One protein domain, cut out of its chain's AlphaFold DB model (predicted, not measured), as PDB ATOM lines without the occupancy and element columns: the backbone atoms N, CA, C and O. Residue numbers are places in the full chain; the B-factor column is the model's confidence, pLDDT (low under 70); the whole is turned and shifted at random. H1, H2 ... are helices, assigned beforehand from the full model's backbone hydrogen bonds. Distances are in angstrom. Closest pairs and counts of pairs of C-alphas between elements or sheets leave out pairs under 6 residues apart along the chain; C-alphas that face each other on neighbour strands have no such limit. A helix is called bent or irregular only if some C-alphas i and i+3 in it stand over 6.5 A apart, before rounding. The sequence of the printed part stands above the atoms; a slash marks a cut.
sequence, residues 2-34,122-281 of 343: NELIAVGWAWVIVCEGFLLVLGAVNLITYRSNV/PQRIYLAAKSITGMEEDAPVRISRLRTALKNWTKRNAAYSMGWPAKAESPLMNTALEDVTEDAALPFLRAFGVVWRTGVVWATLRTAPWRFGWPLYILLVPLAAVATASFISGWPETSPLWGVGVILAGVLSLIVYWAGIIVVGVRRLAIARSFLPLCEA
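What this domain is: This is residues 2 to 34 and 122 to 281 of the 343 residues of an uncharacterized protein of Microbacterium sp. ANT_H45B (UniProt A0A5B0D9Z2). One very long helix, H10, runs through most of the length of a rod; H1 and H9 lie side by side with one part of it as a three-helix bundle, and a helical hairpin, H2 and H3, lies along its other end, with H2 packed on it. Between these two ends, H4 packs on H10, H6 crosses it, and the short helices H5 and H7 lie side by side. The printed part has 193 residues with ten named helices, H1 to H10 in order along the chain, and no named strand; its class is all helix. It is loose, with a radius of gyration of the C-alphas of 21.8 A, and spans 78 by 31 by 28 A.

Where its parts are: H1, residues 2 to 32, begins with C-alpha 2 at (151.380, 180.415, 144.069) and is 44.8 A long from first to last C-alpha. After the cut come H2, residues 122 to 130, 12.0 A long, and H3, residues 139 to 155, 24.6 A long. Five short helices follow: H4, residues 157 to 161; H5, residues 171 to 176; H6, residues 188 to 195; H7, residues 198 to 207, 14.2 A long; and H8, residues 209 to 212. H9, residues 214 to 233, begins with C-alpha 214 at (155.619, 175.864, 170.542) and is 28.3 A long. H10, residues 240 to 281, is 62.6 A long and ends with C-alpha 281 at (166.009, 189.173, 209.013). H10 is only just irregular, with C-alphas 274 and 277 7.0 A apart, and has a kink of 30 degrees near residue 274.

How they stand to each other: H10 is the hub and touches five helices. H1, H9 and H10 form an up-and-down bundle, each running against the one before it in the chain. H9 and H10 are a helical hairpin, opposite ways at a shallow tilt of 9 degrees, with closest C-alphas those of Leu 219 and Gly 250, 6.2 A apart; H10 touches H9 with residues 243 to 254 alone. H1 touches H10 with residues 16 to 30 alone, the same way at a shallow tilt of 26 degrees, and their closest C-alphas, of Gly 23 and Tyr 257, are 3.8 A apart. H1 also touches H9, closest at the C-alphas of Val 12 and Pro 222, 6.4 A. Farther along H10, H6 touches it about perpendicular, at 74 degrees, closest at the C-alphas of Ala 191 and Val 263, 5.4 A. H4 touches H10, closest at the C-alphas of Ser 161 and Gly 265, 4.8 A. H2 touches residues 272 to 279 of H10, closest at the C-alphas of Tyr 126 and Cys 279, 4.8 A. H2 and H3 are a helical hairpin, closest at the C-alphas of Ile 125 and Leu 146, 6.4 A; H3 and H10 are near each other. H5 touches H7 at a shallow tilt of 28 degrees, closest at the C-alphas of Met 173 and Ala 203, 5.2 A, and is apart from H10. H7 and H8 only just touch, only at the corner, with 3 pairs of C-alphas within 8 A; H8 and H9 meet only through their link. Every O i to N i+4 pair is within hydrogen-bond range in H2, H3, H4, H5 and H7, against 25 of 27 in H1, 3 of 4 in H6, 15 of 16 in H9 and 36 of 38 in H10; H8 is too short for such a pair.

The domain as a whole: The two C-alphas farthest apart, of Met 135 and Gly 234, are 79.6 A apart. Residues 133 to 138 and 231 to 237, of which 231 to 233 belong to H9, stand free. Residues 35 to 121 are not printed, and C-alphas 34 and 122 are 13.7 A apart across this cut. Of the links that are printed whole, H5 to H6 is long. The mean pLDDT of the printed part is 78.9; 39 residues are under 70, among them residues 2 to 12, 165 to 169 and 225 to 243.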
ATOM      1  N   ASN A   2     150.565 179.251 143.670       58.09
ATOM      2  CA  ASN A   2     151.380 180.415 144.069       58.09
ATOM      3  C   ASN A   2     150.814 181.197 145.272       58.09
ATOM      4  O   ASN A   2     151.580 181.626 146.128       58.09
ATOM      5  N   GLU A   3     149.489 181.319 145.392       55.88
ATOM      6  CA  GLU A   3     148.847 182.003 146.530       55.88
ATOM      7  C   GLU A   3     149.027 181.252 147.855       55.88
ATOM      8  O   GLU A   3     149.398 181.853 148.856       55.88
ATOM      9  N   LEU A   4     148.864 179.925 147.855       57.62
ATOM     10  CA  LEU A   4     149.062 179.090 149.048       57.62
ATOM     11  C   LEU A   4     150.506 179.184 149.572       57.62
ATOM     12  O   LEU A   4     150.752 179.171 150.775       57.62
ATOM     13  N   ILE A   5     151.463 179.313 148.654       62.25
ATOM     14  CA  ILE A   5     152.886 179.439 148.971       62.25
ATOM     15  C   ILE A   5     153.202 180.845 149.488       62.25
ATOM     16  O   ILE A   5     153.920 180.976 150.476       62.25
ATOM     17  N   ALA A   6     152.620 181.888 148.892       62.56
ATOM     18  CA  ALA A   6     152.730 183.254 149.401       62.56
ATOM     19  C   ALA A   6     152.143 183.390 150.818       62.56
ATOM     20  O   ALA A   6     152.770 183.999 151.684       62.56
ATOM     21  N   VAL A   7     150.994 182.761 151.083       63.66
ATOM     22  CA  VAL A   7     150.387 182.678 152.423       63.66
ATOM     23  C   VAL A   7     151.296 181.913 153.389       63.66
ATOM     24  O   VAL A   7     151.502 182.360 154.517       63.66
ATOM     25  N   GLY A   8     151.899 180.810 152.936       63.62
ATOM     26  CA  GLY A   8     152.889 180.057 153.704       63.62
ATOM     27  C   GLY A   8     154.078 180.919 154.128       63.62
ATOM     28  O   GLY A   8     154.375 180.995 155.317       63.62
ATOM     29  N   TRP A   9     154.714 181.629 153.191       66.00
ATOM     30  CA  TRP A   9     155.846 182.518 153.480       66.00
ATOM     31  C   TRP A   9     155.470 183.699 154.373       66.00
ATOM     32  O   TRP A   9     156.214 184.023 155.299       66.00
ATOM     33  N   ALA A  10     154.308 184.315 154.146       66.31
ATOM     34  CA  ALA A  10     153.804 185.381 155.004       66.31
ATOM     35  C   ALA A  10     153.627 184.891 156.450       66.31
ATOM     36  O   ALA A  10     154.018 185.587 157.387       66.31
ATOM     37  N   TRP A  11     153.118 183.670 156.637       66.50
ATOM     38  CA  TRP A  11     152.998 183.051 157.953       66.50
ATOM     39  C   TRP A  11     154.360 182.840 158.626       66.50
ATOM     40  O   TRP A  11     154.515 183.203 159.791       66.50
ATOM     41  N   VAL A  12     155.368 182.336 157.898       68.94
ATOM     42  CA  VAL A  12     156.735 182.175 158.437       68.94
ATOM     43  C   VAL A  12     157.291 183.502 158.929       68.94
ATOM     44  O   VAL A  12     157.715 183.603 160.076       68.94
ATOM     45  N   ILE A  13     157.229 184.534 158.086       71.62
ATOM     46  CA  ILE A  13     157.773 185.860 158.392       71.62
ATOM     47  C   ILE A  13     157.072 186.461 159.616       71.62
ATOM     48  O   ILE A  13     157.732 187.001 160.504       71.62
ATOM     49  N   VAL A  14     155.743 186.343 159.699       75.12
ATOM     50  CA  VAL A  14     154.965 186.835 160.847       75.12
ATOM     51  C   VAL A  14     155.340 186.084 162.123       75.12
ATOM     52  O   VAL A  14     155.550 186.709 163.163       75.12
ATOM     53  N   CYS A  15     155.457 184.759 162.065       75.75
ATOM     54  CA  CYS A  15     155.797 183.955 163.229       75.75
ATOM     55  C   CYS A  15     157.241 184.169 163.711       75.75
ATOM     56  O   CYS A  15     157.466 184.309 164.915       75.75
ATOM     57  N   GLU A  16     158.213 184.230 162.801       79.00
ATOM     58  CA  GLU A  16     159.612 184.526 163.126       79.00
ATOM     59  C   GLU A  16     159.764 185.945 163.673       79.00
ATOM     60  O   GLU A  16     160.359 186.140 164.736       79.00
ATOM     61  N   GLY A  17     159.142 186.925 163.012       76.31
ATOM     62  CA  GLY A  17     159.098 188.306 163.481       76.31
ATOM     63  C   GLY A  17     158.497 188.410 164.882       76.31
ATOM     64  O   GLY A  17     159.049 189.091 165.745       76.31
ATOM     65  N   PHE A  18     157.421 187.671 165.158       80.69
ATOM     66  CA  PHE A  18     156.812 187.616 166.485       80.69
ATOM     67  C   PHE A  18     157.753 187.021 167.546       80.69
ATOM     68  O   PHE A  18     157.894 187.598 168.626       80.69
ATOM     69  N   LEU A  19     158.439 185.908 167.251       82.12
ATOM     70  CA  LEU A  19     159.424 185.307 168.161       82.12
ATOM     71  C   LEU A  19     160.581 186.265 168.461       82.12
ATOM     72  O   LEU A  19     160.975 186.414 169.622       82.12
ATOM     73  N   LEU A  20     161.085 186.944 167.431       81.06
ATOM     74  CA  LEU A  20     162.164 187.914 167.555       81.06
ATOM     75  C   LEU A  20     161.732 189.116 168.397       81.06
ATOM     76  O   LEU A  20     162.459 189.501 169.310       81.06
ATOM     77  N   VAL A  21     160.537 189.664 168.158       81.25
ATOM     78  CA  VAL A  21     159.979 190.769 168.953       81.25
ATOM     79  C   VAL A  21     159.801 190.350 170.410       81.25
ATOM     80  O   VAL A  21     160.247 191.069 171.301       81.25
ATOM     81  N   LEU A  22     159.225 189.176 170.688       82.19
ATOM     82  CA  LEU A  22     159.077 188.683 172.061       82.19
ATOM     83  C   LEU A  22     160.429 188.482 172.757       82.19
ATOM     84  O   LEU A  22     160.596 188.862 173.919       82.19
ATOM     85  N   GLY A  23     161.403 187.893 172.062       80.62
ATOM     86  CA  GLY A  23     162.756 187.718 172.582       80.62
ATOM     87  C   GLY A  23     163.439 189.057 172.860       80.62
ATOM     88  O   GLY A  23     163.960 189.262 173.956       80.62
ATOM     89  N   ALA A  24     163.359 190.004 171.924       81.81
ATOM     90  CA  ALA A  24     163.909 191.348 172.067       81.81
ATOM     91  C   ALA A  24     163.256 192.118 173.221       81.81
ATOM     92  O   ALA A  24     163.966 192.696 174.038       81.81
ATOM     93  N   VAL A  25     161.926 192.075 173.353       84.69
ATOM     94  CA  VAL A  25     161.204 192.694 174.477       84.69
ATOM     95  C   VAL A  25     161.680 192.109 175.804       84.69
ATOM     96  O   VAL A  25     161.982 192.868 176.725       84.69
ATOM     97  N   ASN A  26     161.829 190.786 175.910       80.56
ATOM     98  CA  ASN A  26     162.376 190.162 177.117       80.56
ATOM     99  C   ASN A  26     163.810 190.643 177.405       80.56
ATOM    100  O   ASN A  26     164.118 191.024 178.535       80.56
ATOM    101  N   LEU A  27     164.673 190.710 176.390       82.50
ATOM    102  CA  LEU A  27     166.047 191.200 176.537       82.50
ATOM    103  C   LEU A  27     166.110 192.686 176.924       82.50
ATOM    104  O   LEU A  27     166.925 193.054 177.763       82.50
ATOM    105  N   ILE A  28     165.235 193.537 176.388       82.56
ATOM    106  CA  ILE A  28     165.122 194.948 176.792       82.56
ATOM    107  C   ILE A  28     164.665 195.030 178.254       82.56
ATOM    108  O   ILE A  28     165.253 195.756 179.061       82.56
ATOM    109  N   THR A  29     163.681 194.205 178.623       79.94
ATOM    110  CA  THR A  29     163.150 194.112 179.990       79.94
ATOM    111  C   THR A  29     164.210 193.650 180.984       79.94
ATOM    112  O   THR A  29     164.089 193.940 182.173       79.94
ATOM    113  N   TYR A  30     165.289 192.997 180.529       80.19
ATOM    114  CA  TYR A  30     166.433 192.682 181.378       80.19
ATOM    115  C   TYR A  30     166.873 193.918 182.149       80.19
ATOM    116  O   TYR A  30     166.823 193.880 183.368       80.19
ATOM    117  N   ARG A  31     167.220 195.024 181.473       75.69
ATOM    118  CA  ARG A  31     167.717 196.238 182.143       75.69
ATOM    119  C   ARG A  31     166.676 196.866 183.066       75.69
ATOM    120  O   ARG A  31     167.055 197.328 184.139       75.69
ATOM    121  N   SER A  32     165.404 196.794 182.687       75.81
ATOM    122  CA  SER A  32     164.276 197.339 183.444       75.81
ATOM    123  C   SER A  32     163.877 196.510 184.672       75.81
ATOM    124  O   SER A  32     163.161 197.019 185.527       75.81
ATOM    125  N   ASN A  33     164.349 195.263 184.810       68.56
ATOM    126  CA  ASN A  33     164.138 194.449 186.015       68.56
ATOM    127  C   ASN A  33     165.029 194.951 187.162       68.56
ATOM    128  O   ASN A  33     166.090 194.384 187.444       68.56
ATOM    129  N   VAL A  34     164.627 196.051 187.787       73.38
ATOM    130  CA  VAL A  34     165.296 196.669 188.939       73.38
ATOM    131  C   VAL A  34     164.655 196.153 190.235       73.38
ATOM    132  O   VAL A  34     163.458 195.863 190.240       73.38
ATOM    133  N   PRO A 122     160.409 186.691 196.556       87.44
ATOM    134  CA  PRO A 122     161.115 187.110 197.772       87.44
ATOM    135  C   PRO A 122     161.116 188.620 198.018       87.44
ATOM    136  O   PRO A 122     160.963 189.054 199.149       87.44
ATOM    137  N   GLN A 123     161.175 189.437 196.969       89.25
ATOM    138  CA  GLN A 123     161.094 190.896 197.098       89.25
ATOM    139  C   GLN A 123     159.753 191.359 197.671       89.25
ATOM    140  O   GLN A 123     159.705 192.120 198.633       89.25
ATOM    141  N   ARG A 124     158.647 190.850 197.118       88.06
ATOM    142  CA  ARG A 124     157.294 191.167 197.586       88.06
ATOM    143  C   ARG A 124     157.037 190.584 198.973       88.06
ATOM    144  O   ARG A 124     156.353 191.216 199.768       88.06
ATOM    145  N   ILE A 125     157.609 189.416 199.276       89.50
ATOM    146  CA  ILE A 125     157.577 188.809 200.614       89.50
ATOM    147  C   ILE A 125     158.304 189.704 201.624       89.50
ATOM    148  O   ILE A 125     157.747 189.981 202.682       89.50
ATOM    149  N   TYR A 126     159.497 190.199 201.285       91.44
ATOM    150  CA  TYR A 126     160.248 191.147 202.105       91.44
ATOM    151  C   TYR A 126     159.443 192.427 202.363       91.44
ATOM    152  O   TYR A 126     159.256 192.816 203.512       91.44
ATOM    153  N   LEU A 127     158.891 193.048 201.316       89.44
ATOM    154  CA  LEU A 127     158.068 194.254 201.459       89.44
ATOM    155  C   LEU A 127     156.802 193.997 202.290       89.44
ATOM    156  O   LEU A 127     156.435 194.822 203.129       89.44
ATOM    157  N   ALA A 128     156.151 192.847 202.098       88.62
ATOM    158  CA  ALA A 128     154.995 192.444 202.889       88.62
ATOM    159  C   ALA A 128     155.365 192.263 204.366       88.62
ATOM    160  O   ALA A 128     154.636 192.758 205.221       88.62
ATOM    161  N   ALA A 129     156.493 191.615 204.669       89.38
ATOM    162  CA  ALA A 129     156.992 191.438 206.032       89.38
ATOM    163  C   ALA A 129     157.332 192.782 206.690       89.38
ATOM    164  O   ALA A 129     156.916 193.045 207.817       89.38
ATOM    165  N   LYS A 130     157.993 193.674 205.944       90.56
ATOM    166  CA  LYS A 130     158.336 195.031 206.385       90.56
ATOM    167  C   LYS A 130     157.105 195.877 206.711       90.56
ATOM    168  O   LYS A 130     157.160 196.728 207.590       90.56
ATOM    169  N   SER A 131     155.982 195.635 206.031       88.88
ATOM    170  CA  SER A 131     154.721 196.342 206.298       88.88
ATOM    171  C   SER A 131     154.009 195.909 207.588       88.88
ATOM    172  O   SER A 131     153.071 196.581 208.002       88.88
ATOM    173  N   ILE A 132     154.431 194.810 208.227       89.12
ATOM    174  CA  ILE A 132     153.809 194.316 209.462       89.12
ATOM    175  C   ILE A 132     154.280 195.177 210.635       89.12
ATOM    176  O   ILE A 132     155.433 195.097 211.074       89.12
ATOM    177  N   THR A 133     153.361 195.993 211.148       85.88
ATOM    178  CA  THR A 133     153.596 196.911 212.274       85.88
ATOM    179  C   THR A 133     153.596 196.203 213.630       85.88
ATOM    180  O   THR A 133     154.179 196.715 214.580       85.88
ATOM    181  N   GLY A 134     152.967 195.027 213.716       82.12
ATOM    182  CA  GLY A 134     152.804 194.247 214.947       82.12
ATOM    183  C   GLY A 134     151.542 194.577 215.752       82.12
ATOM    184  O   GLY A 134     151.239 193.855 216.692       82.12
ATOM    185  N   MET A 135     150.793 195.618 215.365       82.44
ATOM    186  CA  MET A 135     149.523 196.001 216.009       82.44
ATOM    187  C   MET A 135     148.305 195.234 215.473       82.44
ATOM    188  O   MET A 135     147.223 195.306 216.043       82.44
ATOM    189  N   GLU A 136     148.468 194.542 214.349       84.56
ATOM    190  CA  GLU A 136     147.410 193.782 213.682       84.56
ATOM    191  C   GLU A 136     147.165 192.466 214.444       84.56
ATOM    192  O   GLU A 136     148.115 191.729 214.717       84.56
ATOM    193  N   GLU A 137     145.907 192.137 214.762       80.50
ATOM    194  CA  GLU A 137     145.557 190.896 215.482       80.50
ATOM    195  C   GLU A 137     145.992 189.628 214.724       80.50
ATOM    196  O   GLU A 137     146.354 188.616 215.325       80.50
ATOM    197  N   ASP A 138     146.012 189.685 213.392       86.75
ATOM    198  CA  ASP A 138     146.400 188.582 212.515       86.75
ATOM    199  C   ASP A 138     147.899 188.568 212.161       86.75
ATOM    200  O   ASP A 138     148.346 187.686 211.418       86.75
ATOM    201  N   ALA A 139     148.711 189.475 212.720       86.00
ATOM    202  CA  ALA A 139     150.142 189.570 212.424       86.00
ATOM    203  C   ALA A 139     150.914 188.240 212.594       86.00
ATOM    204  O   ALA A 139     151.678 187.891 211.683       86.00
ATOM    205  N   PRO A 140     150.717 187.433 213.664       87.69
ATOM    206  CA  PRO A 140     151.397 186.140 213.798       87.69
ATOM    207  C   PRO A 140     151.047 185.171 212.661       87.69
ATOM    208  O   PRO A 140     151.920 184.513 212.082       87.69
ATOM    209  N   VAL A 141     149.761 185.112 212.298       89.12
ATOM    210  CA  VAL A 141     149.259 184.250 211.223       89.12
ATOM    211  C   VAL A 141     149.843 184.706 209.890       89.12
ATOM    212  O   VAL A 141     150.368 183.886 209.135       89.12
ATOM    213  N   ARG A 142     149.845 186.012 209.625       88.12
ATOM    214  CA  ARG A 142     150.403 186.608 208.410       88.12
ATOM    215  C   ARG A 142     151.900 186.317 208.256       88.12
ATOM    216  O   ARG A 142     152.317 185.887 207.180       88.12
ATOM    217  N   ILE A 143     152.697 186.446 209.321       89.88
ATOM    218  CA  ILE A 143     154.127 186.075 209.315       89.88
ATOM    219  C   ILE A 143     154.296 184.587 208.980       89.88
ATOM    220  O   ILE A 143     155.121 184.233 208.134       89.88
ATOM    221  N   SER A 144     153.504 183.706 209.602       91.06
ATOM    222  CA  SER A 144     153.587 182.261 209.348       91.06
ATOM    223  C   SER A 144     153.299 181.912 207.880       91.06
ATOM    224  O   SER A 144     154.044 181.143 207.266       91.06
ATOM    225  N   ARG A 145     152.292 182.556 207.276       90.50
ATOM    226  CA  ARG A 145     151.922 182.361 205.869       90.50
ATOM    227  C   ARG A 145     152.980 182.911 204.916       90.50
ATOM    228  O   ARG A 145     153.303 182.242 203.938       90.50
ATOM    229  N   LEU A 146     153.590 184.063 205.220       90.75
ATOM    230  CA  LEU A 146     154.721 184.594 204.448       90.75
ATOM    231  C   LEU A 146     155.947 183.669 204.510       90.75
ATOM    232  O   LEU A 146     156.598 183.453 203.487       90.75
ATOM    233  N   ARG A 147     156.231 183.046 205.662       91.88
ATOM    234  CA  ARG A 147     157.275 182.008 205.768       91.88
ATOM    235  C   ARG A 147     156.944 180.781 204.922       91.88
ATOM    236  O   ARG A 147     157.823 180.253 204.242       91.88
ATOM    237  N   THR A 148     155.687 180.328 204.923       90.75
ATOM    238  CA  THR A 148     155.245 179.237 204.040       90.75
ATOM    239  C   THR A 148     155.398 179.612 202.564       90.75
ATOM    240  O   THR A 148     155.888 178.797 201.783       90.75
ATOM    241  N   ALA A 149     155.049 180.843 202.179       88.44
ATOM    242  CA  ALA A 149     155.242 181.348 200.822       88.44
ATOM    243  C   ALA A 149     156.728 181.356 200.428       88.44
ATOM    244  O   ALA A 149     157.069 180.846 199.360       88.44
ATOM    245  N   LEU A 150     157.618 181.819 201.315       91.00
ATOM    246  CA  LEU A 150     159.064 181.796 201.078       91.00
ATOM    247  C   LEU A 150     159.587 180.364 200.911       91.00
ATOM    248  O   LEU A 150     160.309 180.082 199.959       91.00
ATOM    249  N   LYS A 151     159.161 179.431 201.772       90.38
ATOM    250  CA  LYS A 151     159.522 178.005 201.680       90.38
ATOM    251  C   LYS A 151     159.021 177.355 200.387       90.38
ATOM    252  O   LYS A 151     159.695 176.508 199.806       90.38
ATOM    253  N   ASN A 152     157.829 177.724 199.929       87.19
ATOM    254  CA  ASN A 152     157.298 177.243 198.656       87.19
ATOM    255  C   ASN A 152     158.069 177.830 197.474       87.19
ATOM    256  O   ASN A 152     158.287 177.133 196.482       87.19
ATOM    257  N   TRP A 153     158.491 179.091 197.583       88.06
ATOM    258  CA  TRP A 153     159.322 179.729 196.579       88.06
ATOM    259  C   TRP A 153     160.694 179.064 196.479       88.06
ATOM    260  O   TRP A 153     161.091 178.711 195.376       88.06
ATOM    261  N   THR A 154     161.387 178.807 197.593       87.88
ATOM    262  CA  THR A 154     162.731 178.195 197.573       87.88
ATOM    263  C   THR A 154     162.735 176.805 196.942       87.88
ATOM    264  O   THR A 154     163.627 176.503 196.155       87.88
ATOM    265  N   LYS A 155     161.698 175.994 197.185       86.12
ATOM    266  CA  LYS A 155     161.525 174.685 196.526       86.12
ATOM    267  C   LYS A 155     161.361 174.781 195.005       86.12
ATOM    268  O   LYS A 155     161.724 173.859 194.279       86.12
ATOM    269  N   ARG A 156     160.781 175.876 194.514       84.31
ATOM    270  CA  ARG A 156     160.376 176.053 193.107       84.31
ATOM    271  C   ARG A 156     161.017 177.290 192.482       84.31
ATOM    272  O   ARG A 156     160.442 177.894 191.574       84.31
ATOM    273  N   ASN A 157     162.184 177.688 192.982       86.31
ATOM    274  CA  ASN A 157     162.814 178.968 192.670       86.31
ATOM    275  C   ASN A 157     163.068 179.129 191.164       86.31
ATOM    276  O   ASN A 157     162.810 180.203 190.624       86.31
ATOM    277  N   ALA A 158     163.464 178.056 190.477       83.56
ATOM    278  CA  ALA A 158     163.713 178.051 189.044       83.56
ATOM    279  C   ALA A 158     162.431 178.247 188.217       83.56
ATOM    280  O   ALA A 158     162.414 179.013 187.260       83.56
ATOM    281  N   ALA A 159     161.326 177.595 188.589       82.25
ATOM    282  CA  ALA A 159     160.054 177.769 187.885       82.25
ATOM    283  C   ALA A 159     159.467 179.167 188.132       82.25
ATOM    284  O   ALA A 159     159.008 179.831 187.199       82.25
ATOM    285  N   TYR A 160     159.531 179.652 189.374       82.12
ATOM    286  CA  TYR A 160     159.057 180.992 189.710       82.12
ATOM    287  C   TYR A 160     159.895 182.095 189.063       82.12
ATOM    288  O   TYR A 160     159.328 183.089 188.609       82.12
ATOM    289  N   SER A 161     161.220 181.945 188.984       84.50
ATOM    290  CA  SER A 161     162.082 182.946 188.348       84.50
ATOM    291  C   SER A 161     161.791 183.079 186.850       84.50
ATOM    292  O   SER A 161     161.769 184.192 186.322       84.50
ATOM    293  N   MET A 162     161.430 181.974 186.192       80.38
ATOM    294  CA  MET A 162     160.991 181.938 184.792       80.38
ATOM    295  C   MET A 162     159.534 182.403 184.576       80.38
ATOM    296  O   MET A 162     159.053 182.434 183.443       80.38
ATOM    297  N   GLY A 163     158.806 182.784 185.635       76.31
ATOM    298  CA  GLY A 163     157.408 183.232 185.546       76.31
ATOM    299  C   GLY A 163     156.423 182.103 185.224       76.31
ATOM    300  O   GLY A 163     155.437 182.302 184.500       76.31
ATOM    301  N   TRP A 164     156.712 180.884 185.679       77.69
ATOM    302  CA  TRP A 164     155.864 179.719 185.441       77.69
ATOM    303  C   TRP A 164     154.904 179.476 186.603       77.69
ATOM    304  O   TRP A 164     155.226 179.780 187.753       77.69
ATOM    305  N   PRO A 165     153.703 178.936 186.322       64.38
ATOM    306  CA  PRO A 165     152.748 178.631 187.371       64.38
ATOM    307  C   PRO A 165     153.330 177.617 188.361       64.38
ATOM    308  O   PRO A 165     153.992 176.653 187.979       64.38
ATOM    309  N   ALA A 166     152.987 177.805 189.635       56.94
ATOM    310  CA  ALA A 166     153.516 177.101 190.802       56.94
ATOM    311  C   ALA A 166     153.472 175.560 190.762       56.94
ATOM    312  O   ALA A 166     154.009 174.935 191.667       56.94
ATOM    313  N   LYS A 167     152.811 174.923 189.789       60.38
ATOM    314  CA  LYS A 167     152.609 173.465 189.753       60.38
ATOM    315  C   LYS A 167     153.820 172.670 189.246       60.38
ATOM    316  O   LYS A 167     153.836 171.461 189.426       60.38
ATOM    317  N   ALA A 168     154.818 173.318 188.645       62.19
ATOM    318  CA  ALA A 168     155.982 172.641 188.079       62.19
ATOM    319  C   ALA A 168     157.188 172.709 189.033       62.19
ATOM    320  O   ALA A 168     158.000 173.628 188.963       62.19
ATOM    321  N   GLU A 169     157.297 171.752 189.954       69.12
ATOM    322  CA  GLU A 169     158.569 171.493 190.636       69.12
ATOM    323  C   GLU A 169     159.493 170.746 189.669       69.12
ATOM    324  O   GLU A 169     159.088 169.750 189.072       69.12
ATOM    325  N   SER A 170     160.712 171.249 189.466       72.19
ATOM    326  CA  SER A 170     161.676 170.642 188.547       72.19
ATOM    327  C   SER A 170     163.060 170.609 189.187       72.19
ATOM    328  O   SER A 170     163.789 171.602 189.120       72.19
ATOM    329  N   PRO A 171     163.440 169.473 189.803       79.69
ATOM    330  CA  PRO A 171     164.762 169.296 190.396       79.69
ATOM    331  C   PRO A 171     165.877 169.563 189.382       79.69
ATOM    332  O   PRO A 171     166.820 170.279 189.684       79.69
ATOM    333  N   LEU A 172     165.703 169.088 188.142       79.81
ATOM    334  CA  LEU A 172     166.655 169.302 187.049       79.81
ATOM    335  C   LEU A 172     166.900 170.785 186.771       79.81
ATOM    336  O   LEU A 172     168.033 171.186 186.528       79.81
ATOM    337  N   MET A 173     165.847 171.602 186.803       79.38
ATOM    338  CA  MET A 173     165.982 173.029 186.534       79.38
ATOM    339  C   MET A 173     166.560 173.790 187.727       79.38
ATOM    340  O   MET A 173     167.325 174.731 187.529       79.38
ATOM    341  N   ASN A 174     166.247 173.361 188.953       83.81
ATOM    342  CA  ASN A 174     166.872 173.900 190.159       83.81
ATOM    343  C   ASN A 174     168.386 173.626 190.158       83.81
ATOM    344  O   ASN A 174     169.153 174.560 190.370       83.81
ATOM    345  N   THR A 175     168.812 172.398 189.835       83.31
ATOM    346  CA  THR A 175     170.234 172.033 189.692       83.31
ATOM    347  C   THR A 175     170.901 172.798 188.549       83.31
ATOM    348  O   THR A 175     171.992 173.334 188.706       83.31
ATOM    349  N   ALA A 176     170.235 172.932 187.397       80.94
ATOM    350  CA  ALA A 176     170.795 173.660 186.256       80.94
ATOM    351  C   ALA A 176     171.018 175.163 186.534       80.94
ATOM    352  O   ALA A 176     171.854 175.789 185.881       80.94
ATOM    353  N   LEU A 177     170.279 175.737 187.490       83.44
ATOM    354  CA  LEU A 177     170.380 177.136 187.916       83.44
ATOM    355  C   LEU A 177     171.043 177.303 189.295       83.44
ATOM    356  O   LEU A 177     170.986 178.386 189.883       83.44
ATOM    357  N   GLU A 178     171.659 176.255 189.835       83.31
ATOM    358  CA  GLU A 178     172.287 176.292 191.157       83.31
ATOM    359  C   GLU A 178     173.446 177.296 191.194       83.31
ATOM    360  O   GLU A 178     173.471 178.157 192.071       83.31
ATOM    361  N   ASP A 179     174.277 177.314 190.151       77.69
ATOM    362  CA  ASP A 179     175.451 178.192 190.015       77.69
ATOM    363  C   ASP A 179     175.132 179.676 189.756       77.69
ATOM    364  O   ASP A 179     176.042 180.491 189.573       77.69
ATOM    365  N   VAL A 180     173.856 180.062 189.664       79.81
ATOM    366  CA  VAL A 180     173.494 181.467 189.440       79.81
ATOM    367  C   VAL A 180     173.905 182.296 190.658       79.81
ATOM    368  O   VAL A 180     173.407 182.095 191.763       79.81
ATOM    369  N   THR A 181     174.802 183.258 190.463       76.81
ATOM    370  CA  THR A 181     175.310 184.099 191.554       76.81
ATOM    371  C   THR A 181     174.192 184.877 192.249       76.81
ATOM    372  O   THR A 181     173.205 185.260 191.622       76.81
ATOM    373  N   GLU A 182     174.389 185.197 193.527       77.56
ATOM    374  CA  GLU A 182     173.456 186.006 194.329       77.56
ATOM    375  C   GLU A 182     173.525 187.514 194.023       77.56
ATOM    376  O   GLU A 182     172.808 188.311 194.622       77.56
ATOM    377  N   ASP A 183     174.380 187.913 193.082       77.25
ATOM    378  CA  ASP A 183     174.564 189.308 192.700       77.25
ATOM    379  C   ASP A 183     173.356 189.842 191.909       77.25
ATOM    380  O   ASP A 183     173.121 189.478 190.751       77.25
ATOM    381  N   ALA A 184     172.594 190.746 192.530       67.50
ATOM    382  CA  ALA A 184     171.468 191.432 191.902       67.50
ATOM    383  C   ALA A 184     171.890 192.286 190.688       67.50
ATOM    384  O   ALA A 184     171.057 192.561 189.819       67.50
ATOM    385  N   ALA A 185     173.169 192.669 190.600       75.94
ATOM    386  CA  ALA A 185     173.773 193.389 189.484       75.94
ATOM    387  C   ALA A 185     174.487 192.452 188.489       75.94
ATOM    388  O   ALA A 185     175.466 192.845 187.850       75.94
ATOM    389  N   LEU A 186     173.992 191.216 188.324       77.25
ATOM    390  CA  LEU A 186     174.549 190.242 187.387       77.25
ATOM    391  C   LEU A 186     174.775 190.869 185.991       77.25
ATOM    392  O   LEU A 186     173.823 191.374 185.394       77.25
ATOM    393  N   PRO A 187     175.998 190.816 185.429       82.50
ATOM    394  CA  PRO A 187     176.264 191.292 184.077       82.50
ATOM    395  C   PRO A 187     175.530 190.470 183.014       82.50
ATOM    396  O   PRO A 187     175.490 189.238 183.084       82.50
ATOM    397  N   PHE A 188     175.048 191.140 181.964       78.88
ATOM    398  CA  PHE A 188     174.308 190.505 180.865       78.88
ATOM    399  C   PHE A 188     175.056 189.320 180.244       78.88
ATOM    400  O   PHE A 188     174.471 188.260 180.063       78.88
ATOM    401  N   LEU A 189     176.361 189.459 179.984       81.81
ATOM    402  CA  LEU A 189     177.172 188.396 179.379       81.81
ATOM    403  C   LEU A 189     177.270 187.148 180.265       81.81
ATOM    404  O   LEU A 189     177.250 186.031 179.753       81.81
ATOM    405  N   ARG A 190     177.319 187.320 181.593       80.50
ATOM    406  CA  ARG A 190     177.302 186.187 182.529       80.50
ATOM    407  C   ARG A 190     175.937 185.507 182.535       80.50
ATOM    408  O   ARG A 190     175.878 184.285 182.471       80.50
ATOM    409  N   ALA A 191     174.851 186.284 182.540       78.38
ATOM    410  CA  ALA A 191     173.494 185.746 182.428       78.38
ATOM    411  C   ALA A 191     173.275 185.005 181.094       78.38
ATOM    412  O   ALA A 191     172.669 183.938 181.073       78.38
ATOM    413  N   PHE A 192     173.815 185.538 179.996       79.62
ATOM    414  CA  PHE A 192     173.754 184.932 178.670       79.62
ATOM    415  C   PHE A 192     174.557 183.624 178.594       79.62
ATOM    416  O   PHE A 192     174.083 182.648 178.024       79.62
ATOM    417  N   GLY A 193     175.722 183.546 179.248       78.88
ATOM    418  CA  GLY A 193     176.511 182.310 179.332       78.88
ATOM    419  C   GLY A 193     175.774 181.141 180.004       78.88
ATOM    420  O   GLY A 193     176.017 179.985 179.663       78.88
ATOM    421  N   VAL A 194     174.828 181.421 180.907       77.50
ATOM    422  CA  VAL A 194     173.972 180.392 181.530       77.50
ATOM    423  C   VAL A 194     172.983 179.792 180.523       77.50
ATOM    424  O   VAL A 194     172.672 178.608 180.620       77.50
ATOM    425  N   VAL A 195     172.535 180.562 179.520       75.88
ATOM    426  CA  VAL A 195     171.615 180.094 178.465       75.88
ATOM    427  C   VAL A 195     172.222 178.931 177.683       75.88
ATOM    428  O   VAL A 195     171.528 177.966 177.381       75.88
ATOM    429  N   TRP A 196     173.523 178.997 177.388       73.19
ATOM    430  CA  TRP A 196     174.248 177.988 176.600       73.19
ATOM    431  C   TRP A 196     174.669 176.748 177.370       73.19
ATOM    432  O   TRP A 196     175.223 175.816 176.789       73.19
ATOM    433  N   ARG A 197     174.315 176.661 178.651       79.94
ATOM    434  CA  ARG A 197     174.372 175.389 179.361       79.94
ATOM    435  C   ARG A 197     173.220 174.525 178.860       79.94
ATOM    436  O   ARG A 197     172.059 174.772 179.178       79.94
ATOM    437  N   THR A 198     173.553 173.489 178.098       65.31
ATOM    438  CA  THR A 198     172.605 172.517 177.522       65.31
ATOM    439  C   THR A 198     171.596 171.988 178.548       65.31
ATOM    440  O   THR A 198     170.421 171.815 178.224       65.31
ATOM    441  N   GLY A 199     172.019 171.825 179.806       73.81
ATOM    442  CA  GLY A 199     171.151 171.434 180.918       73.81
ATOM    443  C   GLY A 199     169.998 172.404 181.202       73.81
ATOM    444  O   GLY A 199     168.904 171.946 181.518       73.81
ATOM    445  N   VAL A 200     170.187 173.720 181.036       79.31
ATOM    446  CA  VAL A 200     169.145 174.729 181.298       79.31
ATOM    447  C   VAL A 200     168.070 174.673 180.222       79.31
ATOM    448  O   VAL A 200     166.895 174.538 180.552       79.31
ATOM    449  N   VAL A 201     168.449 174.713 178.940       79.62
ATOM    450  CA  VAL A 201     167.495 174.647 177.816       79.62
ATOM    451  C   VAL A 201     166.709 173.337 177.854       79.62
ATOM    452  O   VAL A 201     165.483 173.345 177.752       79.62
ATOM    453  N   TRP A 202     167.396 172.216 178.087       81.81
ATOM    454  CA  TRP A 202     166.762 170.903 178.167       81.81
ATOM    455  C   TRP A 202     165.815 170.767 179.366       81.81
ATOM    456  O   TRP A 202     164.666 170.345 179.208       81.81
ATOM    457  N   ALA A 203     166.255 171.164 180.566       81.94
ATOM    458  CA  ALA A 203     165.410 171.135 181.761       81.94
ATOM    459  C   ALA A 203     164.170 172.019 181.587       81.94
ATOM    460  O   ALA A 203     163.067 171.651 181.999       81.94
ATOM    461  N   THR A 204     164.335 173.156 180.918       81.56
ATOM    462  CA  THR A 204     163.269 174.112 180.641       81.56
ATOM    463  C   THR A 204     162.244 173.549 179.652       81.56
ATOM    464  O   THR A 204     161.043 173.587 179.930       81.56
ATOM    465  N   LEU A 205     162.700 172.934 178.554       83.69
ATOM    466  CA  LEU A 205     161.838 172.262 177.577       83.69
ATOM    467  C   LEU A 205     161.017 171.136 178.222       83.69
ATOM    468  O   LEU A 205     159.821 171.019 177.968       83.69
ATOM    469  N   ARG A 206     161.635 170.341 179.104       83.38
ATOM    470  CA  ARG A 206     160.956 169.241 179.806       83.38
ATOM    471  C   ARG A 206     159.932 169.730 180.830       83.38
ATOM    472  O   ARG A 206     158.902 169.092 181.022       83.38
ATOM    473  N   THR A 207     160.217 170.847 181.495       79.62
ATOM    474  CA  THR A 207     159.357 171.386 182.557       79.62
ATOM    475  C   THR A 207     158.162 172.158 181.990       79.62
ATOM    476  O   THR A 207     157.072 172.113 182.556       79.62
ATOM    477  N   ALA A 208     158.346 172.853 180.864       80.75
ATOM    478  CA  ALA A 208     157.315 173.674 180.234       80.75
ATOM    479  C   ALA A 208     157.259 173.456 178.706       80.75
ATOM    480  O   ALA A 208     157.482 174.404 177.940       80.75
ATOM    481  N   PRO A 209     156.906 172.239 178.237       81.94
ATOM    482  CA  PRO A 209     156.965 171.880 176.818       81.94
ATOM    483  C   PRO A 209     156.066 172.769 175.960       81.94
ATOM    484  O   PRO A 209     156.457 173.177 174.875       81.94
ATOM    485  N   TRP A 210     154.907 173.184 176.472       79.88
ATOM    486  CA  TRP A 210     154.016 174.081 175.736       79.88
ATOM    487  C   TRP A 210     154.544 175.508 175.578       79.88
ATOM    488  O   TRP A 210     154.154 176.165 174.627       79.88
ATOM    489  N   ARG A 211     155.425 176.006 176.462       74.25
ATOM    490  CA  ARG A 211     155.994 177.372 176.380       74.25
ATOM    491  C   ARG A 211     157.338 177.431 175.660       74.25
ATOM    492  O   ARG A 211     157.654 178.457 175.058       74.25
ATOM    493  N   PHE A 212     158.112 176.354 175.734       77.62
ATOM    494  CA  PHE A 212     159.422 176.249 175.089       77.62
ATOM    495  C   PHE A 212     159.405 175.454 173.784       77.62
ATOM    496  O   PHE A 212     160.281 175.665 172.952       77.62
ATOM    497  N   GLY A 213     158.406 174.592 173.585       80.81
ATOM    498  CA  GLY A 213     158.258 173.741 172.406       80.81
ATOM    499  C   GLY A 213     157.354 174.309 171.309       80.81
ATOM    500  O   GLY A 213     157.558 173.972 170.150       80.81
ATOM    501  N   TRP A 214     156.413 175.215 171.603       82.38
ATOM    502  CA  TRP A 214     155.619 175.864 170.542       82.38
ATOM    503  C   TRP A 214     156.460 176.638 169.504       82.38
ATOM    504  O   TRP A 214     156.114 176.568 168.326       82.38
ATOM    505  N   PRO A 215     157.592 177.296 169.848       82.50
ATOM    506  CA  PRO A 215     158.448 177.926 168.849       82.50
ATOM    507  C   PRO A 215     159.123 176.890 167.943       82.50
ATOM    508  O   PRO A 215     159.358 177.167 166.774       82.50
ATOM    509  N   LEU A 216     159.394 175.679 168.456       83.31
ATOM    510  CA  LEU A 216     159.876 174.572 167.628       83.31
ATOM    511  C   LEU A 216     158.798 174.144 166.639       83.31
ATOM    512  O   LEU A 216     159.117 173.911 165.485       83.31
ATOM    513  N   TYR A 217     157.529 174.087 167.046       77.56
ATOM    514  CA  TYR A 217     156.432 173.802 166.117       77.56
ATOM    515  C   TYR A 217     156.325 174.874 165.022       77.56
ATOM    516  O   TYR A 217     156.211 174.545 163.845       77.56
ATOM    517  N   ILE A 218     156.453 176.147 165.402       74.44
ATOM    518  CA  ILE A 218     156.493 177.275 164.465       74.44
ATOM    519  C   ILE A 218     157.663 177.194 163.493       74.44
ATOM    520  O   ILE A 218     157.505 177.595 162.350       74.44
ATOM    521  N   LEU A 219     158.815 176.682 163.921       75.81
ATOM    522  CA  LEU A 219     159.961 176.483 163.042       75.81
ATOM    523  C   LEU A 219     159.779 175.244 162.150       75.81
ATOM    524  O   LEU A 219     160.078 175.280 160.962       75.81
ATOM    525  N   LEU A 220     159.282 174.141 162.712       79.38
ATOM    526  CA  LEU A 220     159.205 172.838 162.051       79.38
ATOM    527  C   LEU A 220     158.092 172.761 161.006       79.38
ATOM    528  O   LEU A 220     158.291 172.117 159.982       79.38
ATOM    529  N   VAL A 221     156.938 173.399 161.233       73.88
ATOM    530  CA  VAL A 221     155.811 173.358 160.284       73.88
ATOM    531  C   VAL A 221     156.172 173.999 158.939       73.88
ATOM    532  O   VAL A 221     156.003 173.338 157.913       73.88
ATOM    533  N   PRO A 222     156.729 175.222 158.891       66.56
ATOM    534  CA  PRO A 222     157.210 175.799 157.647       66.56
ATOM    535  C   PRO A 222     158.357 175.022 157.029       66.56
ATOM    536  O   PRO A 222     158.402 174.866 155.817       66.56
ATOM    537  N   LEU A 223     159.274 174.509 157.849       70.75
ATOM    538  CA  LEU A 223     160.433 173.770 157.362       70.75
ATOM    539  C   LEU A 223     160.008 172.452 156.701       70.75
ATOM    540  O   LEU A 223     160.503 172.112 155.629       70.75
ATOM    541  N   ALA A 224     159.015 171.766 157.270       72.25
ATOM    542  CA  ALA A 224     158.364 170.619 156.652       72.25
ATOM    543  C   ALA A 224     157.611 171.007 155.373       72.25
ATOM    544  O   ALA A 224     157.709 170.291 154.380       72.25
ATOM    545  N   ALA A 225     156.908 172.144 155.351       66.56
ATOM    546  CA  ALA A 225     156.218 172.627 154.154       66.56
ATOM    547  C   ALA A 225     157.195 172.964 153.011       66.56
ATOM    548  O   ALA A 225     156.973 172.540 151.880       66.56
ATOM    549  N   VAL A 226     158.311 173.641 153.308       65.69
ATOM    550  CA  VAL A 226     159.386 173.947 152.347       65.69
ATOM    551  C   VAL A 226     160.040 172.660 151.846       65.69
ATOM    552  O   VAL A 226     160.204 172.490 150.636       65.69
ATOM    553  N   ALA A 227     160.360 171.719 152.741       68.62
ATOM    554  CA  ALA A 227     160.953 170.436 152.365       68.62
ATOM    555  C   ALA A 227     160.014 169.620 151.462       68.62
ATOM    556  O   ALA A 227     160.441 169.092 150.438       68.62
ATOM    557  N   THR A 228     158.724 169.578 151.801       66.88
ATOM    558  CA  THR A 228     157.697 168.853 151.042       66.88
ATOM    559  C   THR A 228     157.450 169.503 149.678       66.88
ATOM    560  O   THR A 228     157.401 168.803 148.670       66.88
ATOM    561  N   ALA A 229     157.373 170.837 149.611       62.44
ATOM    562  CA  ALA A 229     157.255 171.569 148.352       62.44
ATOM    563  C   ALA A 229     158.466 171.317 147.440       62.44
ATOM    564  O   ALA A 229     158.286 171.022 146.259       62.44
ATOM    565  N   SER A 230     159.680 171.330 147.994       63.31
ATOM    566  CA  SER A 230     160.918 171.038 147.254       63.31
ATOM    567  C   SER A 230     160.930 169.612 146.687       63.31
ATOM    568  O   SER A 230     161.395 169.397 145.572       63.31
ATOM    569  N   PHE A 231     160.378 168.643 147.429       63.69
ATOM    570  CA  PHE A 231     160.333 167.233 147.027       63.69
ATOM    571  C   PHE A 231     159.242 166.933 145.986       63.69
ATOM    572  O   PHE A 231     159.463 166.137 145.079       63.69
ATOM    573  N   ILE A 232     158.064 167.555 146.117       61.91
ATOM    574  CA  ILE A 232     156.893 167.268 145.271       61.91
ATOM    575  C   ILE A 232     156.934 168.045 143.956       61.91
ATOM    576  O   ILE A 232     156.567 167.511 142.913       61.91
ATOM    577  N   SER A 233     157.333 169.316 143.995       56.56
ATOM    578  CA  SER A 233     157.151 170.223 142.854       56.56
ATOM    579  C   SER A 233     158.404 170.424 142.002       56.56
ATOM    580  O   SER A 233     158.344 171.144 141.008       56.56
ATOM    581  N   GLY A 234     159.538 169.812 142.375       51.78
ATOM    582  CA  GLY A 234     160.818 169.992 141.680       51.78
ATOM    583  C   GLY A 234     161.254 171.459 141.583       51.78
ATOM    584  O   GLY A 234     162.029 171.799 140.696       51.78
ATOM    585  N   TRP A 235     160.710 172.322 142.448       51.75
ATOM    586  CA  TRP A 235     160.780 173.779 142.378       51.75
ATOM    587  C   TRP A 235     162.225 174.300 142.432       51.75
ATOM    588  O   TRP A 235     162.850 174.223 143.491       51.75
ATOM    589  N   PRO A 236     162.750 174.893 141.342       46.69
ATOM    590  CA  PRO A 236     164.076 175.506 141.320       46.69
ATOM    591  C   PRO A 236     164.043 177.045 141.389       46.69
ATOM    592  O   PRO A 236     165.098 177.671 141.357       46.69
ATOM    593  N   GLU A 237     162.869 177.687 141.449       51.03
ATOM    594  CA  GLU A 237     162.773 179.133 141.177       51.03
ATOM    595  C   GLU A 237     163.051 180.046 142.380       51.03
ATOM    596  O   GLU A 237     163.516 181.172 142.200       51.03
ATOM    597  N   THR A 238     162.872 179.581 143.619       55.06
ATOM    598  CA  THR A 238     163.454 180.265 144.783       55.06
ATOM    599  C   THR A 238     164.856 179.727 144.987       55.06
ATOM    600  O   THR A 238     165.012 178.545 145.293       55.06
ATOM    601  N   SER A 239     165.875 180.575 144.812       59.59
ATOM    602  CA  SER A 239     167.266 180.153 144.984       59.59
ATOM    603  C   SER A 239     167.426 179.385 146.308       59.59
ATOM    604  O   SER A 239     166.868 179.801 147.326       59.59
ATOM    605  N   PRO A 240     168.185 178.278 146.347       64.50
ATOM    606  CA  PRO A 240     168.406 177.516 147.583       64.50
ATOM    607  C   PRO A 240     168.938 178.395 148.731       64.50
ATOM    608  O   PRO A 240     168.720 178.098 149.903       64.50
ATOM    609  N   LEU A 241     169.560 179.531 148.397       69.94
ATOM    610  CA  LEU A 241     169.993 180.568 149.330       69.94
ATOM    611  C   LEU A 241     168.835 181.221 150.105       69.94
ATOM    612  O   LEU A 241     169.004 181.518 151.284       69.94
ATOM    613  N   TRP A 242     167.665 181.414 149.491       68.69
ATOM    614  CA  TRP A 242     166.479 181.947 150.173       68.69
ATOM    615  C   TRP A 242     165.937 180.974 151.221       68.69
ATOM    616  O   TRP A 242     165.683 181.375 152.355       68.69
ATOM    617  N   GLY A 243     165.830 179.687 150.877       69.00
ATOM    618  CA  GLY A 243     165.405 178.649 151.821       69.00
ATOM    619  C   GLY A 243     166.362 178.523 153.011       69.00
ATOM    620  O   GLY A 243     165.924 178.502 154.160       69.00
ATOM    621  N   VAL A 244     167.676 178.530 152.752       74.94
ATOM    622  CA  VAL A 244     168.704 178.546 153.808       74.94
ATOM    623  C   VAL A 244     168.604 179.810 154.665       74.94
ATOM    624  O   VAL A 244     168.684 179.722 155.889       74.94
ATOM    625  N   GLY A 245     168.388 180.976 154.049       78.12
ATOM    626  CA  GLY A 245     168.235 182.250 154.751       78.12
ATOM    627  C   GLY A 245     167.071 182.252 155.743       78.12
ATOM    628  O   GLY A 245     167.253 182.676 156.882       78.12
ATOM    629  N   VAL A 246     165.912 181.716 155.352       74.31
ATOM    630  CA  VAL A 246     164.743 181.624 156.243       74.31
ATOM    631  C   VAL A 246     164.980 180.628 157.377       74.31
ATOM    632  O   VAL A 246     164.707 180.942 158.527       74.31
ATOM    633  N   ILE A 247     165.594 179.471 157.108       78.06
ATOM    634  CA  ILE A 247     165.948 178.521 158.177       78.06
ATOM    635  C   ILE A 247     166.892 179.173 159.197       78.06
ATOM    636  O   ILE A 247     166.688 179.042 160.405       78.06
ATOM    637  N   LEU A 248     167.912 179.899 158.731       84.50
ATOM    638  CA  LEU A 248     168.834 180.619 159.608       84.50
ATOM    639  C   LEU A 248     168.122 181.722 160.405       84.50
ATOM    640  O   LEU A 248     168.389 181.865 161.599       84.50
ATOM    641  N   ALA A 249     167.201 182.464 159.781       81.12
ATOM    642  CA  ALA A 249     166.396 183.487 160.445       81.12
ATOM    643  C   ALA A 249     165.479 182.892 161.525       81.12
ATOM    644  O   ALA A 249     165.427 183.411 162.645       81.12
ATOM    645  N   GLY A 250     164.833 181.759 161.249       81.94
ATOM    646  CA  GLY A 250     164.014 181.035 162.212       81.94
ATOM    647  C   GLY A 250     164.823 180.477 163.382       81.94
ATOM    648  O   GLY A 250     164.439 180.654 164.541       81.94
ATOM    649  N   VAL A 251     165.988 179.875 163.116       85.81
ATOM    650  CA  VAL A 251     166.912 179.405 164.165       85.81
ATOM    651  C   VAL A 251     167.406 180.573 165.022       85.81
ATOM    652  O   VAL A 251     167.422 180.471 166.250       85.81
ATOM    653  N   LEU A 252     167.762 181.702 164.405       87.94
ATOM    654  CA  LEU A 252     168.170 182.906 165.125       87.94
ATOM    655  C   LEU A 252     167.028 183.458 165.990       87.94
ATOM    656  O   LEU A 252     167.245 183.785 167.155       87.94
ATOM    657  N   SER A 253     165.806 183.511 165.461       85.06
ATOM    658  CA  SER A 253     164.616 183.973 166.189       85.06
ATOM    659  C   SER A 253     164.308 183.079 167.391       85.06
ATOM    660  O   SER A 253     164.021 183.577 168.481       85.06
ATOM    661  N   LEU A 254     164.448 181.760 167.230       86.62
ATOM    662  CA  LEU A 254     164.318 180.779 168.306       86.62
ATOM    663  C   LEU A 254     165.366 180.997 169.407       86.62
ATOM    664  O   LEU A 254     165.027 181.034 170.591       86.62
ATOM    665  N   ILE A 255     166.627 181.178 169.008       88.19
ATOM    666  CA  ILE A 255     167.751 181.484 169.901       88.19
ATOM    667  C   ILE A 255     167.469 182.754 170.704       88.19
ATOM    668  O   ILE A 255     167.591 182.743 171.928       88.19
ATOM    669  N   VAL A 256     167.054 183.833 170.038       87.94
ATOM    670  CA  VAL A 256     166.760 185.126 170.673       87.94
ATOM    671  C   VAL A 256     165.579 185.008 171.636       87.94
ATOM    672  O   VAL A 256     165.640 185.530 172.749       87.94
ATOM    673  N   TYR A 257     164.529 184.275 171.257       88.19
ATOM    674  CA  TYR A 257     163.373 184.016 172.112       88.19
ATOM    675  C   TYR A 257     163.751 183.232 173.381       88.19
ATOM    676  O   TYR A 257     163.454 183.675 174.496       88.19
ATOM    677  N   TRP A 258     164.446 182.097 173.241       87.75
ATOM    678  CA  TRP A 258     164.880 181.286 174.383       87.75
ATOM    679  C   TRP A 258     165.873 182.029 175.274       87.75
ATOM    680  O   TRP A 258     165.717 182.019 176.498       87.75
ATOM    681  N   ALA A 259     166.847 182.719 174.677       87.19
ATOM    682  CA  ALA A 259     167.787 183.550 175.414       87.19
ATOM    683  C   ALA A 259     167.057 184.651 176.188       87.19
ATOM    684  O   ALA A 259     167.332 184.834 177.370       87.19
ATOM    685  N   GLY A 260     166.081 185.328 175.578       86.31
ATOM    686  CA  GLY A 260     165.280 186.355 176.242       86.31
ATOM    687  C   GLY A 260     164.594 185.841 177.507       86.31
ATOM    688  O   GLY A 260     164.720 186.455 178.567       86.31
ATOM    689  N   ILE A 261     163.927 184.686 177.432       84.88
ATOM    690  CA  ILE A 261     163.244 184.101 178.595       84.88
ATOM    691  C   ILE A 261     164.247 183.687 179.676       84.88
ATOM    692  O   ILE A 261     164.067 184.033 180.846       84.88
ATOM    693  N   ILE A 262     165.305 182.965 179.295       87.31
ATOM    694  CA  ILE A 262     166.263 182.406 180.253       87.31
ATOM    695  C   ILE A 262     167.068 183.519 180.929       87.31
ATOM    696  O   ILE A 262     167.185 183.519 182.151       87.31
ATOM    697  N   VAL A 263     167.570 184.505 180.182       88.25
ATOM    698  CA  VAL A 263     168.360 185.627 180.725       88.25
ATOM    699  C   VAL A 263     167.545 186.454 181.720       88.25
ATOM    700  O   VAL A 263     168.042 186.809 182.792       88.25
ATOM    701  N   VAL A 264     166.276 186.728 181.403       86.62
ATOM    702  CA  VAL A 264     165.356 187.403 182.330       86.62
ATOM    703  C   VAL A 264     165.106 186.552 183.571       86.62
ATOM    704  O   VAL A 264     165.160 187.076 184.685       86.62
ATOM    705  N   GLY A 265     164.873 185.247 183.409       86.62
ATOM    706  CA  GLY A 265     164.660 184.334 184.529       86.62
ATOM    707  C   GLY A 265     165.874 184.212 185.449       86.62
ATOM    708  O   GLY A 265     165.731 184.275 186.668       86.62
ATOM    709  N   VAL A 266     167.082 184.137 184.888       88.00
ATOM    710  CA  VAL A 266     168.345 184.129 185.642       88.00
ATOM    711  C   VAL A 266     168.507 185.422 186.438       88.00
ATOM    712  O   VAL A 266     168.809 185.368 187.629       88.00
ATOM    713  N   ARG A 267     168.235 186.588 185.836       87.38
ATOM    714  CA  ARG A 267     168.270 187.865 186.565       87.38
ATOM    715  C   ARG A 267     167.245 187.910 187.692       87.38
ATOM    716  O   ARG A 267     167.581 188.315 188.799       87.38
ATOM    717  N   ARG A 268     166.013 187.462 187.444       86.94
ATOM    718  CA  ARG A 268     164.974 187.367 188.482       86.94
ATOM    719  C   ARG A 268     165.391 186.439 189.616       86.94
ATOM    720  O   ARG A 268     165.115 186.750 190.768       86.94
ATOM    721  N   LEU A 269     166.069 185.333 189.308       88.88
ATOM    722  CA  LEU A 269     166.600 184.410 190.307       88.88
ATOM    723  C   LEU A 269     167.706 185.058 191.146       88.88
ATOM    724  O   LEU A 269     167.639 184.977 192.368       88.88
ATOM    725  N   ALA A 270     168.676 185.719 190.511       88.06
ATOM    726  CA  ALA A 270     169.773 186.406 191.198       88.06
ATOM    727  C   ALA A 270     169.242 187.492 192.147       88.06
ATOM    728  O   ALA A 270     169.540 187.498 193.340       88.06
ATOM    729  N   ILE A 271     168.338 188.333 191.638       87.44
ATOM    730  CA  ILE A 271     167.628 189.328 192.438       87.44
ATOM    731  C   ILE A 271     166.891 188.648 193.596       87.44
ATOM    732  O   ILE A 271     167.055 189.041 194.743       87.44
ATOM    733  N   ALA A 272     166.103 187.607 193.341       87.94
ATOM    734  CA  ALA A 272     165.340 186.939 194.385       87.94
ATOM    735  C   ALA A 272     166.229 186.303 195.472       87.94
ATOM    736  O   ALA A 272     165.880 186.390 196.649       87.94
ATOM    737  N   ARG A 273     167.386 185.732 195.101       89.44
ATOM    738  CA  ARG A 273     168.380 185.187 196.043       89.44
ATOM    739  C   ARG A 273     168.944 186.263 196.964       89.44
ATOM    740  O   ARG A 273     168.972 186.043 198.169       89.44
ATOM    741  N   SER A 274     169.253 187.451 196.437       89.75
ATOM    742  CA  SER A 274     169.743 188.572 197.258       89.75
ATOM    743  C   SER A 274     168.757 189.013 198.358       89.75
ATOM    744  O   SER A 274     169.167 189.546 199.386       89.75
ATOM    745  N   PHE A 275     167.455 188.744 198.186       89.94
ATOM    746  CA  PHE A 275     166.418 189.070 199.172       89.94
ATOM    747  C   PHE A 275     166.117 187.943 200.164       89.94
ATOM    748  O   PHE A 275     165.432 188.204 201.152       89.94
ATOM    749  N   LEU A 276     166.601 186.715 199.952       90.88
ATOM    750  CA  LEU A 276     166.385 185.607 200.891       90.88
ATOM    751  C   LEU A 276     166.877 185.928 202.316       90.88
ATOM    752  O   LEU A 276     166.051 185.865 203.232       90.88
ATOM    753  N   PRO A 277     168.141 186.353 202.533       90.94
ATOM    754  CA  PRO A 277     168.608 186.691 203.879       90.94
ATOM    755  C   PRO A 277     167.869 187.904 204.465       90.94
ATOM    756  O   PRO A 277     167.617 187.962 205.669       90.94
ATOM    757  N   LEU A 278     167.459 188.855 203.616       91.88
ATOM    758  CA  LEU A 278     166.687 190.031 204.031       91.88
ATOM    759  C   LEU A 278     165.284 189.651 204.520       91.88
ATOM    760  O   LEU A 278     164.807 190.213 205.502       91.88
ATOM    761  N   CYS A 279     164.629 188.680 203.875       91.56
ATOM    762  CA  CYS A 279     163.340 188.159 204.329       91.56
ATOM    763  C   CYS A 279     163.458 187.523 205.716       91.56
ATOM    764  O   CYS A 279     162.620 187.769 206.577       91.56
ATOM    765  N   GLU A 280     164.490 186.711 205.945       92.75
ATOM    766  CA  GLU A 280     164.699 186.044 207.234       92.75
ATOM    767  C   GLU A 280     165.000 187.033 208.362       92.75
ATOM    768  O   GLU A 280     164.487 186.879 209.473       92.75
ATOM    769  N   ALA A 281     165.797 188.069 208.085       92.94
ATOM    770  CA  ALA A 281     166.009 189.173 209.013       92.94
ATOM    771  C   ALA A 281     164.685 189.885 209.338       92.94
ATOM    772  O   ALA A 281     164.310 189.976 210.505       92.94
TER     773      ALA A 281